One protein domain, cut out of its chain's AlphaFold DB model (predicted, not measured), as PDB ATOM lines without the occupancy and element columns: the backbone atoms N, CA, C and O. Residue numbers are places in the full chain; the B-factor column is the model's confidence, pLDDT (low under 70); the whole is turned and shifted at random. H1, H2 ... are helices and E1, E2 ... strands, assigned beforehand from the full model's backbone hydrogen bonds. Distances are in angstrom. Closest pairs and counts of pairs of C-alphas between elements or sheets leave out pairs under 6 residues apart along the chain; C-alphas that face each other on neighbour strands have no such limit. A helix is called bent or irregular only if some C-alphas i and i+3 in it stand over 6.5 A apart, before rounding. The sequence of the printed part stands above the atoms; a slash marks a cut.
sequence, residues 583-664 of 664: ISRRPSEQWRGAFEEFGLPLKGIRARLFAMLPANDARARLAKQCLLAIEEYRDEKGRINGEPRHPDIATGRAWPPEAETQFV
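What this domain is: This is residues 583 to 664 of the 664 residues of an uncharacterized protein of Pseudomonas fluorescens (UniProt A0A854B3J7). A two-stranded hairpin, E1 and E2, makes one end of this elongated domain, and a helical hairpin, H1 and H2, carries on from it, with the last turns of H2 close to the strands. From the strand end of H2, the long stretch of residues 638 to 656 runs back along the helical hairpin to the short H3 at the other end, where residues 658 to 664 stick out. The printed part has 82 residues with two named strands and three named helices, in the order E1, E2, H1, H2, H3; the sheet has the order E1 - E2 and is antiparallel, and the class is mixed, helices and strands. The whole is loose, with a radius of gyration of the C-alphas of 15.7 A and spans of 53 by 26 by 20 A.

Where its parts are: Find C-alpha 583 at (180.116, 142.646, 203.615); there E1 begins, residues 583 to 587, 13.8 A long. E2 is residues 595 to 599, 13.4 A from first to last C-alpha. H1 is residues 603 to 615, 20.8 A long; it is irregular, with C-alphas 611 and 614 standing 7.2 A apart. From C-alpha 618 at (203.749, 138.846, 193.167), H2, residues 618 to 637, runs 29.1 A to C-alpha 637 at (182.003, 145.730, 211.196). H3 is residues 657 to 662, 9.9 A long, and ends with C-alpha 662 at (208.575, 137.939, 217.889).

How they stand to each other: Start at the hairpin of E1 and E2, antiparallel neighbours whose directions differ by 150 degrees. Look for N 584 and O 598, 2.9 A apart, and N 596 and O 586, 2.8 A apart, both within hydrogen-bond range. Residues 630 to 637 of H2 make pairs of C-alphas within 10 A with the sheet, 11 with E2 and 4 with E1; the closest C-alphas of E2 and H2 are those of Phe 598 and Lys 637, 6.0 A apart. H1 and H2 form a helical hairpin and touch, H2 with residues 619 to 627 alone; their closest C-alphas are those of Leu 613 and Ala 620, 4.5 A apart. They run opposite ways at a tilt of 36 degrees, only just steep. H3 touches no helix, and it is apart from both strands. In H2 every O i to N i+4 pair is within hydrogen-bond range, against 5 of 9 in H1 and 0 of 2 in H3, where 2 of 3 O i to N i+3 pairs are within range.

The domain as a whole: The C-alphas of Arg 592 and Val 664, the two farthest apart, are 55.2 A apart. The printed part has no cut and ends at the chain's last residue, 664. The link from H2 to H3, 19 residues, is long. The mean pLDDT of the printed part is 83.2; look to residues 659 to 664 for the values under 70.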
ATOM      1  N   ILE A 583     181.156 141.810 202.998       88.12
ATOM      2  CA  ILE A 583     180.116 142.646 203.615       88.12
ATOM      3  C   ILE A 583     178.780 142.462 202.893       88.12
ATOM      4  O   ILE A 583     178.682 142.655 201.684       88.12
ATOM      5  N   SER A 584     177.723 142.182 203.656       85.12
ATOM      6  CA  SER A 584     176.340 142.132 203.172       85.12
ATOM      7  C   SER A 584     175.506 143.298 203.702       85.12
ATOM      8  O   SER A 584     175.901 143.987 204.647       85.12
ATOM      9  N   ARG A 585     174.342 143.527 203.084       87.19
ATOM     10  CA  ARG A 585     173.407 144.615 203.397       87.19
ATOM     11  C   ARG A 585     172.013 144.066 203.663       87.19
ATOM     12  O   ARG A 585     171.520 143.237 202.905       87.19
ATOM     13  N   ARG A 586     171.347 144.596 204.688       85.44
ATOM     14  CA  ARG A 586     169.916 144.375 204.945       85.44
ATOM     15  C   ARG A 586     169.195 145.710 205.156       85.44
ATOM     16  O   ARG A 586     169.816 146.626 205.693       85.44
ATOM     17  N   PRO A 587     167.927 145.867 204.736       87.44
ATOM     18  CA  PRO A 587     167.167 147.086 205.008       87.44
ATOM     19  C   PRO A 587     167.103 147.376 206.511       87.44
ATOM     20  O   PRO A 587     166.939 146.452 207.306       87.44
ATOM     21  N   SER A 588     167.231 148.644 206.896       83.44
ATOM     22  CA  SER A 588     167.067 149.041 208.294       83.44
ATOM     23  C   SER A 588     165.590 149.008 208.680       83.44
ATOM     24  O   SER A 588     164.753 149.626 208.022       83.44
ATOM     25  N   GLU A 589     165.275 148.341 209.789       83.94
ATOM     26  CA  GLU A 589     163.923 148.339 210.365       83.94
ATOM     27  C   GLU A 589     163.522 149.723 210.906       83.94
ATOM     28  O   GLU A 589     162.338 150.031 211.025       83.94
ATOM     29  N   GLN A 590     164.506 150.574 211.212       79.81
ATOM     30  CA  GLN A 590     164.303 151.861 211.880       79.81
ATOM     31  C   GLN A 590     164.225 153.040 210.904       79.81
ATOM     32  O   GLN A 590     163.629 154.066 211.230       79.81
ATOM     33  N   TRP A 591     164.804 152.914 209.703       77.25
ATOM     34  CA  TRP A 591     164.864 154.007 208.735       77.25
ATOM     35  C   TRP A 591     164.580 153.531 207.310       77.25
ATOM     36  O   TRP A 591     165.394 152.881 206.652       77.25
ATOM     37  N   ARG A 592     163.408 153.930 206.800       72.75
ATOM     38  CA  ARG A 592     162.987 153.674 205.419       72.75
ATOM     39  C   ARG A 592     163.985 154.283 204.428       72.75
ATOM     40  O   ARG A 592     164.154 155.498 204.390       72.75
ATOM     41  N   GLY A 593     164.601 153.427 203.614       77.81
ATOM     42  CA  GLY A 593     165.606 153.809 202.615       77.81
ATOM     43  C   GLY A 593     167.063 153.686 203.078       77.81
ATOM     44  O   GLY A 593     167.954 153.882 202.259       77.81
ATOM     45  N   ALA A 594     167.319 153.336 204.345       83.62
ATOM     46  CA  ALA A 594     168.658 153.029 204.852       83.62
ATOM     47  C   ALA A 594     168.901 151.510 204.933       83.62
ATOM     48  O   ALA A 594     167.960 150.714 204.995       83.62
ATOM     49  N   PHE A 595     170.175 151.109 204.974       85.31
ATOM     50  CA  PHE A 595     170.601 149.713 205.102       85.31
ATOM     51  C   PHE A 595     171.631 149.563 206.224       85.31
ATOM     52  O   PHE A 595     172.459 150.446 206.437       85.31
ATOM     53  N   GLU A 596     171.602 148.421 206.903       86.62
ATOM     54  CA  GLU A 596     172.641 147.983 207.831       86.62
ATOM     55  C   GLU A 596     173.636 147.080 207.097       86.62
ATOM     56  O   GLU A 596     173.234 146.162 206.377       86.62
ATOM     57  N   GLU A 597     174.931 147.332 207.291       87.81
ATOM     58  CA  GLU A 597     176.014 146.495 206.771       87.81
ATOM     59  C   GLU A 597     176.542 145.551 207.856       87.81
ATOM     60  O   GLU A 597     176.787 145.983 208.982       87.81
ATOM     61  N   PHE A 598     176.769 144.284 207.509       85.38
ATOM     62  CA  PHE A 598     177.327 143.277 208.416       85.38
ATOM     63  C   PHE A 598     178.331 142.368 207.695       85.38
ATOM     64  O   PHE A 598     178.227 142.148 206.489       85.38
ATOM     65  N   GLY A 599     179.317 141.853 208.435       86.12
ATOM     66  CA  GLY A 599     180.363 140.985 207.889       86.12
ATOM     67  C   GLY A 599     179.883 139.558 207.595       86.12
ATOM     68  O   GLY A 599     179.079 139.000 208.346       86.12
ATOM     69  N   LEU A 600     180.411 138.952 206.531       86.81
ATOM     70  CA  LEU A 600     180.182 137.557 206.141       86.81
ATOM     71  C   LEU A 600     181.410 136.677 206.437       86.81
ATOM     72  O   LEU A 600     182.542 137.156 206.355       86.81
ATOM     73  N   PRO A 601     181.221 135.390 206.792       87.69
ATOM     74  CA  PRO A 601     182.331 134.478 207.050       87.69
ATOM     75  C   PRO A 601     183.099 134.140 205.764       87.69
ATOM     76  O   PRO A 601     182.494 133.746 204.772       87.69
ATOM     77  N   LEU A 602     184.432 134.201 205.817       88.88
ATOM     78  CA  LEU A 602     185.335 134.050 204.663       88.88
ATOM     79  C   LEU A 602     186.352 132.907 204.837       88.88
ATOM     80  O   LEU A 602     187.507 133.008 204.422       88.88
ATOM     81  N   LYS A 603     185.936 131.802 205.469       87.81
ATOM     82  CA  LYS A 603     186.830 130.690 205.847       87.81
ATOM     83  C   LYS A 603     187.598 130.101 204.660       87.81
ATOM     84  O   LYS A 603     188.810 129.924 204.758       87.81
ATOM     85  N   GLY A 604     186.890 129.786 203.572       88.00
ATOM     86  CA  GLY A 604     187.465 129.151 202.383       88.00
ATOM     87  C   GLY A 604     188.478 130.064 201.708       88.00
ATOM     88  O   GLY A 604     189.651 129.708 201.565       88.00
ATOM     89  N   ILE A 605     188.051 131.288 201.391       90.75
ATOM     90  CA  ILE A 605     188.917 132.256 200.725       90.75
ATOM     91  C   ILE A 605     190.142 132.666 201.558       90.75
ATOM     92  O   ILE A 605     191.245 132.749 201.018       90.75
ATOM     93  N   ARG A 606     190.006 132.860 202.878       92.25
ATOM     94  CA  ARG A 606     191.137 133.228 203.748       92.25
ATOM     95  C   ARG A 606     192.168 132.110 203.839       92.25
ATOM     96  O   ARG A 606     193.360 132.396 203.742       92.25
ATOM     97  N   ALA A 607     191.732 130.854 203.948       91.75
ATOM     98  CA  ALA A 607     192.640 129.712 203.908       91.75
ATOM     99  C   ALA A 607     193.366 129.618 202.554       91.75
ATOM    100  O   ALA A 607     194.590 129.466 202.513       91.75
ATOM    101  N   ARG A 608     192.639 129.806 201.443       93.06
ATOM    102  CA  ARG A 608     193.197 129.779 200.083       93.06
ATOM    103  C   ARG A 608     194.238 130.876 199.849       93.06
ATOM    104  O   ARG A 608     195.308 130.579 199.327       93.06
ATOM    105  N   LEU A 609     193.972 132.114 200.269       93.62
ATOM    106  CA  LEU A 609     194.931 133.224 200.178       93.62
ATOM    107  C   LEU A 609     196.147 132.999 201.091       93.62
ATOM    108  O   LEU A 609     197.286 133.221 200.684       93.62
ATOM    109  N   PHE A 610     195.930 132.497 202.310       93.25
ATOM    110  CA  PHE A 610     197.006 132.212 203.262       93.25
ATOM    111  C   PHE A 610     197.936 131.085 202.787       93.25
ATOM    112  O   PHE A 610     199.138 131.087 203.067       93.25
ATOM    113  N   ALA A 611     197.421 130.121 202.025       92.56
ATOM    114  CA  ALA A 611     198.233 129.088 201.388       92.56
ATOM    115  C   ALA A 611     199.249 129.656 200.375       92.56
ATOM    116  O   ALA A 611     200.297 129.045 200.183       92.56
ATOM    117  N   MET A 612     198.998 130.834 199.788       93.69
ATOM    118  CA  MET A 612     199.860 131.442 198.758       93.69
ATOM    119  C   MET A 612     201.086 132.178 199.317       93.69
ATOM    120  O   MET A 612     202.051 132.395 198.588       93.69
ATOM    121  N   LEU A 613     201.076 132.556 200.599       91.06
ATOM    122  CA  LEU A 613     202.121 133.395 201.203       91.06
ATOM    123  C   LEU A 613     203.564 132.847 201.104       91.06
ATOM    124  O   LEU A 613     204.464 133.658 200.880       91.06
ATOM    125  N   PRO A 614     203.837 131.527 201.212       87.75
ATOM    126  CA  PRO A 614     205.207 131.005 201.174       87.75
ATOM    127  C   PRO A 614     205.940 131.223 199.853       87.75
ATOM    128  O   PRO A 614     207.167 131.217 199.843       87.75
ATOM    129  N   ALA A 615     205.216 131.395 198.743       86.75
ATOM    130  CA  ALA A 615     205.827 131.546 197.423       86.75
ATOM    131  C   ALA A 615     206.653 132.841 197.296       86.75
ATOM    132  O   ALA A 615     207.543 132.915 196.453       86.75
ATOM    133  N   ASN A 616     206.372 133.847 198.138       84.44
ATOM    134  CA  ASN A 616     207.054 135.146 198.194       84.44
ATOM    135  C   ASN A 616     207.196 135.865 196.830       84.44
ATOM    136  O   ASN A 616     208.129 136.632 196.584       84.44
ATOM    137  N   ASP A 617     206.249 135.628 195.929       91.12
ATOM    138  CA  ASP A 617     206.171 136.220 194.600       91.12
ATOM    139  C   ASP A 617     205.115 137.346 194.550       91.12
ATOM    140  O   ASP A 617     204.613 137.824 195.573       91.12
ATOM    141  N   ALA A 618     204.791 137.831 193.347       89.44
ATOM    142  CA  ALA A 618     203.749 138.846 193.167       89.44
ATOM    143  C   ALA A 618     202.378 138.375 193.687       89.44
ATOM    144  O   ALA A 618     201.637 139.163 194.279       89.44
ATOM    145  N   ARG A 619     202.081 137.079 193.538       93.06
ATOM    146  CA  ARG A 619     200.840 136.449 193.994       93.06
ATOM    147  C   ARG A 619     200.762 136.432 195.519       93.06
ATOM    148  O   ARG A 619     199.740 136.823 196.077       93.06
ATOM    149  N   ALA A 620     201.854 136.082 196.198       91.88
ATOM    150  CA  ALA A 620     201.954 136.119 197.657       91.88
ATOM    151  C   ALA A 620     201.756 137.538 198.222       91.88
ATOM    152  O   ALA A 620     201.062 137.717 199.226       91.88
ATOM    153  N   ARG A 621     202.314 138.566 197.564       91.50
ATOM    154  CA  ARG A 621     202.132 139.972 197.975       91.50
ATOM    155  C   ARG A 621     200.679 140.432 197.860       91.50
ATOM    156  O   ARG A 621     200.173 141.044 198.799       91.50
ATOM    157  N   LEU A 622     200.007 140.115 196.752       93.94
ATOM    158  CA  LEU A 622     198.591 140.437 196.564       93.94
ATOM    159  C   LEU A 622     197.707 139.686 197.565       93.94
ATOM    160  O   LEU A 622     196.841 140.291 198.193       93.94
ATOM    161  N   ALA A 623     197.979 138.396 197.795       94.12
ATOM    162  CA  ALA A 623     197.264 137.601 198.792       94.12
ATOM    163  C   ALA A 623     197.392 138.195 200.204       94.12
ATOM    164  O   ALA A 623     196.395 138.293 200.922       94.12
ATOM    165  N   LYS A 624     198.590 138.668 200.582       92.56
ATOM    166  CA  LYS A 624     198.804 139.385 201.848       92.56
ATOM    167  C   LYS A 624     197.957 140.661 201.928       92.56
ATOM    168  O   LYS A 624     197.322 140.884 202.954       92.56
ATOM    169  N   GLN A 625     197.913 141.472 200.867       93.00
ATOM    170  CA  GLN A 625     197.094 142.695 200.823       93.00
ATOM    171  C   GLN A 625     195.596 142.393 200.977       93.00
ATOM    172  O   GLN A 625     194.928 143.041 201.779       93.00
ATOM    173  N   CYS A 626     195.082 141.371 200.286       93.81
ATOM    174  CA  CYS A 626     193.692 140.938 200.429       93.81
ATOM    175  C   CYS A 626     193.374 140.469 201.855       93.81
ATOM    176  O   CYS A 626     192.352 140.861 202.411       93.81
ATOM    177  N   LEU A 627     194.249 139.672 202.476       92.88
ATOM    178  CA  LEU A 627     194.053 139.220 203.856       92.88
ATOM    179  C   LEU A 627     194.046 140.385 204.858       92.88
ATOM    180  O   LEU A 627     193.221 140.384 205.766       92.88
ATOM    181  N   LEU A 628     194.921 141.382 204.687       91.62
ATOM    182  CA  LEU A 628     194.938 142.578 205.538       91.62
ATOM    183  C   LEU A 628     193.648 143.396 205.404       91.62
ATOM    184  O   LEU A 628     193.072 143.785 206.415       91.62
ATOM    185  N   ALA A 629     193.152 143.591 204.181       91.19
ATOM    186  CA  ALA A 629     191.892 144.293 203.947       91.19
ATOM    187  C   ALA A 629     190.678 143.552 204.535       91.19
ATOM    188  O   ALA A 629     189.760 144.175 205.064       91.19
ATOM    189  N   ILE A 630     190.679 142.213 204.502       90.12
ATOM    190  CA  ILE A 630     189.655 141.415 205.190       90.12
ATOM    191  C   ILE A 630     189.689 141.678 206.702       90.12
ATOM    192  O   ILE A 630     188.629 141.795 207.313       90.12
ATOM    193  N   GLU A 631     190.871 141.759 207.323       87.94
ATOM    194  CA  GLU A 631     190.970 142.081 208.754       87.94
ATOM    195  C   GLU A 631     190.460 143.497 209.060       87.94
ATOM    196  O   GLU A 631     189.727 143.664 210.032       87.94
ATOM    197  N   GLU A 632     190.739 144.476 208.198       88.94
ATOM    198  CA  GLU A 632     190.213 145.843 208.324       88.94
ATOM    199  C   GLU A 632     188.675 145.867 208.301       88.94
ATOM    200  O   GLU A 632     188.049 146.398 209.220       88.94
ATOM    201  N   TYR A 633     188.035 145.184 207.343       87.56
ATOM    202  CA  TYR A 633     186.568 145.083 207.304       87.56
ATOM    203  C   TYR A 633     185.979 144.412 208.554       87.56
ATOM    204  O   TYR A 633     184.885 144.768 208.999       87.56
ATOM    205  N   ARG A 634     186.689 143.440 209.142       83.00
ATOM    206  CA  ARG A 634     186.269 142.764 210.383       83.00
ATOM    207  C   ARG A 634     186.403 143.670 211.601       83.00
ATOM    208  O   ARG A 634     185.570 143.586 212.502       83.00
ATOM    209  N   ASP A 635     187.429 144.511 211.637       84.00
ATOM    210  CA  ASP A 635     187.618 145.486 212.709       84.00
ATOM    211  C   ASP A 635     186.550 146.594 212.632       84.00
ATOM    212  O   ASP A 635     185.986 146.964 213.661       84.00
ATOM    213  N   GLU A 636     186.177 147.039 211.425       83.44
ATOM    214  CA  GLU A 636     185.115 148.033 211.210       83.44
ATOM    215  C   GLU A 636     183.701 147.517 211.525       83.44
ATOM    216  O   GLU A 636     182.876 148.254 212.070       83.44
ATOM    217  N   LYS A 637     183.378 146.275 211.135       81.25
ATOM    218  CA  LYS A 637     182.003 145.730 211.196       81.25
ATOM    219  C   LYS A 637     181.759 144.758 212.353       81.25
ATOM    220  O   LYS A 637     180.628 144.309 212.543       81.25
ATOM    221  N   GLY A 638     182.786 144.463 213.148       71.25
ATOM    222  CA  GLY A 638     182.703 143.606 214.327       71.25
ATOM    223  C   GLY A 638     183.003 142.125 214.063       71.25
ATOM    224  O   GLY A 638     183.013 141.624 212.939       71.25
ATOM    225  N   ARG A 639     183.273 141.390 215.151       70.12
ATOM    226  CA  ARG A 639     183.747 139.999 215.107       70.12
ATOM    227  C   ARG A 639     182.660 139.024 214.639       70.12
ATOM    228  O   ARG A 639     181.583 138.945 215.222       70.12
ATOM    229  N   ILE A 640     183.007 138.178 213.671       80.06
ATOM    230  CA  ILE A 640     182.159 137.080 213.187       80.06
ATOM    231  C   ILE A 640     182.282 135.876 214.138       80.06
ATOM    232  O   ILE A 640     183.350 135.275 214.258       80.06
ATOM    233  N   ASN A 641     181.184 135.497 214.800       70.44
ATOM    234  CA  ASN A 641     181.164 134.501 215.887       70.44
ATOM    235  C   ASN A 641     181.502 133.052 215.473       70.44
ATOM    236  O   ASN A 641     181.670 132.194 216.335       70.44
ATOM    237  N   GLY A 642     181.633 132.764 214.175       71.44
ATOM    238  CA  GLY A 642     181.890 131.418 213.650       71.44
ATOM    239  C   GLY A 642     183.262 131.215 213.008       71.44
ATOM    240  O   GLY A 642     183.508 130.130 212.486       71.44
ATOM    241  N   GLU A 643     184.137 132.221 212.991       78.44
ATOM    242  CA  GLU A 643     185.376 132.198 212.208       78.44
ATOM    243  C   GLU A 643     186.598 132.682 213.018       78.44
ATOM    244  O   GLU A 643     186.562 133.787 213.569       78.44
ATOM    245  N   PRO A 644     187.693 131.894 213.094       82.31
ATOM    246  CA  PRO A 644     188.882 132.267 213.860       82.31
ATOM    247  C   PRO A 644     189.598 133.495 213.271       82.31
ATOM    248  O   PRO A 644     189.534 133.766 212.071       82.31
ATOM    249  N   ARG A 645     190.327 134.233 214.129       81.75
ATOM    250  CA  ARG A 645     191.226 135.327 213.701       81.75
ATOM    251  C   ARG A 645     192.334 134.812 212.787       81.75
ATOM    252  O   ARG A 645     192.723 135.516 211.871       81.75
ATOM    253  N   HIS A 646     192.793 133.583 212.988       87.50
ATOM    254  CA  HIS A 646     193.778 132.964 212.112       87.50
ATOM    255  C   HIS A 646     193.134 132.502 210.781       87.50
ATOM    256  O   HIS A 646     192.143 131.772 210.850       87.50
ATOM    257  N   PRO A 647     193.671 132.877 209.600       87.56
ATOM    258  CA  PRO A 647     193.152 132.485 208.285       87.56
ATOM    259  C   PRO A 647     193.069 130.969 208.067       87.56
ATOM    260  O   PRO A 647     192.084 130.491 207.520       87.56
ATOM    261  N   ASP A 648     194.071 130.214 208.533       89.12
ATOM    262  CA  ASP A 648     194.047 128.743 208.555       89.12
ATOM    263  C   ASP A 648     194.923 128.169 209.680       89.12
ATOM    264  O   ASP A 648     196.133 127.970 209.527       89.12
ATOM    265  N   ILE A 649     194.318 127.975 210.855       84.69
ATOM    266  CA  ILE A 649     195.034 127.550 212.072       84.69
ATOM    267  C   ILE A 649     195.638 126.145 211.946       84.69
ATOM    268  O   ILE A 649     196.613 125.837 212.626       84.69
ATOM    269  N   ALA A 650     195.096 125.301 211.060       84.94
ATOM    270  CA  ALA A 650     195.548 123.923 210.896       84.94
ATOM    271  C   ALA A 650     196.960 123.835 210.298       84.94
ATOM    272  O   ALA A 650     197.639 122.825 210.459       84.94
ATOM    273  N   THR A 651     197.423 124.898 209.635       82.81
ATOM    274  CA  THR A 651     198.748 124.936 208.999       82.81
ATOM    275  C   THR A 651     199.902 125.221 209.964       82.81
ATOM    276  O   THR A 651     201.053 125.062 209.569       82.81
ATOM    277  N   GLY A 652     199.630 125.670 211.199       81.38
ATOM    278  CA  GLY A 652     200.651 125.948 212.222       81.38
ATOM    279  C   GLY A 652     201.610 127.117 211.934       81.38
ATOM    280  O   GLY A 652     202.505 127.364 212.736       81.38
ATOM    281  N   ARG A 653     201.438 127.830 210.815       85.00
ATOM    282  CA  ARG A 653     202.219 129.027 210.442       85.00
ATOM    283  C   ARG A 653     201.688 130.259 211.168       85.00
ATOM    284  O   ARG A 653     200.504 130.290 211.477       85.00
ATOM    285  N   ALA A 654     202.514 131.276 211.407       83.50
ATOM    286  CA  ALA A 654     202.048 132.479 212.098       83.50
ATOM    287  C   ALA A 654     201.175 133.390 211.208       83.50
ATOM    288  O   ALA A 654     201.423 133.566 210.013       83.50
ATOM    289  N   TRP A 655     200.170 134.028 211.818       83.12
ATOM    290  CA  TRP A 655     199.425 135.149 211.237       83.12
ATOM    291  C   TRP A 655     199.134 136.210 212.313       83.12
ATOM    292  O   TRP A 655     198.564 135.861 213.351       83.12
ATOM    293  N   PRO A 656     199.457 137.495 212.081       78.25
ATOM    294  CA  PRO A 656     200.116 138.036 210.887       78.25
ATOM    295  C   PRO A 656     201.579 137.543 210.772       78.25
ATOM    296  O   PRO A 656     202.144 137.132 211.785       78.25
ATOM    297  N   PRO A 657     202.201 137.519 209.575       70.88
ATOM    298  CA  PRO A 657     203.544 136.947 209.380       70.88
ATOM    299  C   PRO A 657     204.626 137.580 210.274       70.88
ATOM    300  O   PRO A 657     205.614 136.946 210.617       70.88
ATOM    301  N   GLU A 658     204.418 138.821 210.709       71.06
ATOM    302  CA  GLU A 658     205.279 139.556 211.637       71.06
ATOM    303  C   GLU A 658     205.326 138.930 213.049       71.06
ATOM    304  O   GLU A 658     206.260 139.194 213.811       71.06
ATOM    305  N   ALA A 659     204.360 138.073 213.401       64.25
ATOM    306  CA  ALA A 659     204.329 137.346 214.671       64.25
ATOM    307  C   ALA A 659     205.360 136.203 214.740       64.25
ATOM    308  O   ALA A 659     205.720 135.784 215.836       64.25
ATOM    309  N   GLU A 660     205.889 135.732 213.602       58.97
ATOM    310  CA  GLU A 660     206.990 134.750 213.559       58.97
ATOM    311  C   GLU A 660     208.318 135.372 214.038       58.97
ATOM    312  O   GLU A 660     209.109 134.719 214.712       58.97
ATOM    313  N   THR A 661     208.529 136.670 213.787       53.16
ATOM    314  CA  THR A 661     209.717 137.434 214.221       53.16
ATOM    315  C   THR A 661     209.729 137.837 215.700       53.16
ATOM    316  O   THR A 661     210.739 138.351 216.170       53.16
ATOM    317  N   GLN A 662     208.638 137.631 216.449       46.41
ATOM    318  CA  GLN A 662     208.575 137.939 217.889       46.41
ATOM    319  C   GLN A 662     208.961 136.756 218.794       46.41
ATOM    320  O   GLN A 662     209.063 136.934 220.007       46.41
ATOM    321  N   PHE A 663     209.191 135.570 218.221       46.69
ATOM    322  CA  PHE A 663     209.534 134.345 218.953       46.69
ATOM    323  C   PHE A 663     210.858 133.700 218.495       46.69
ATOM    324  O   PHE A 663     211.067 132.509 218.732       46.69
ATOM    325  N   VAL A 664     211.756 134.482 217.879       38.97
ATOM    326  CA  VAL A 664     213.153 134.098 217.592       38.97
ATOM    327  C   VAL A 664     214.109 134.930 218.430       38.97
ATOM    328  O   VAL A 664     213.927 136.168 218.459       38.97
TER     329      VAL A 664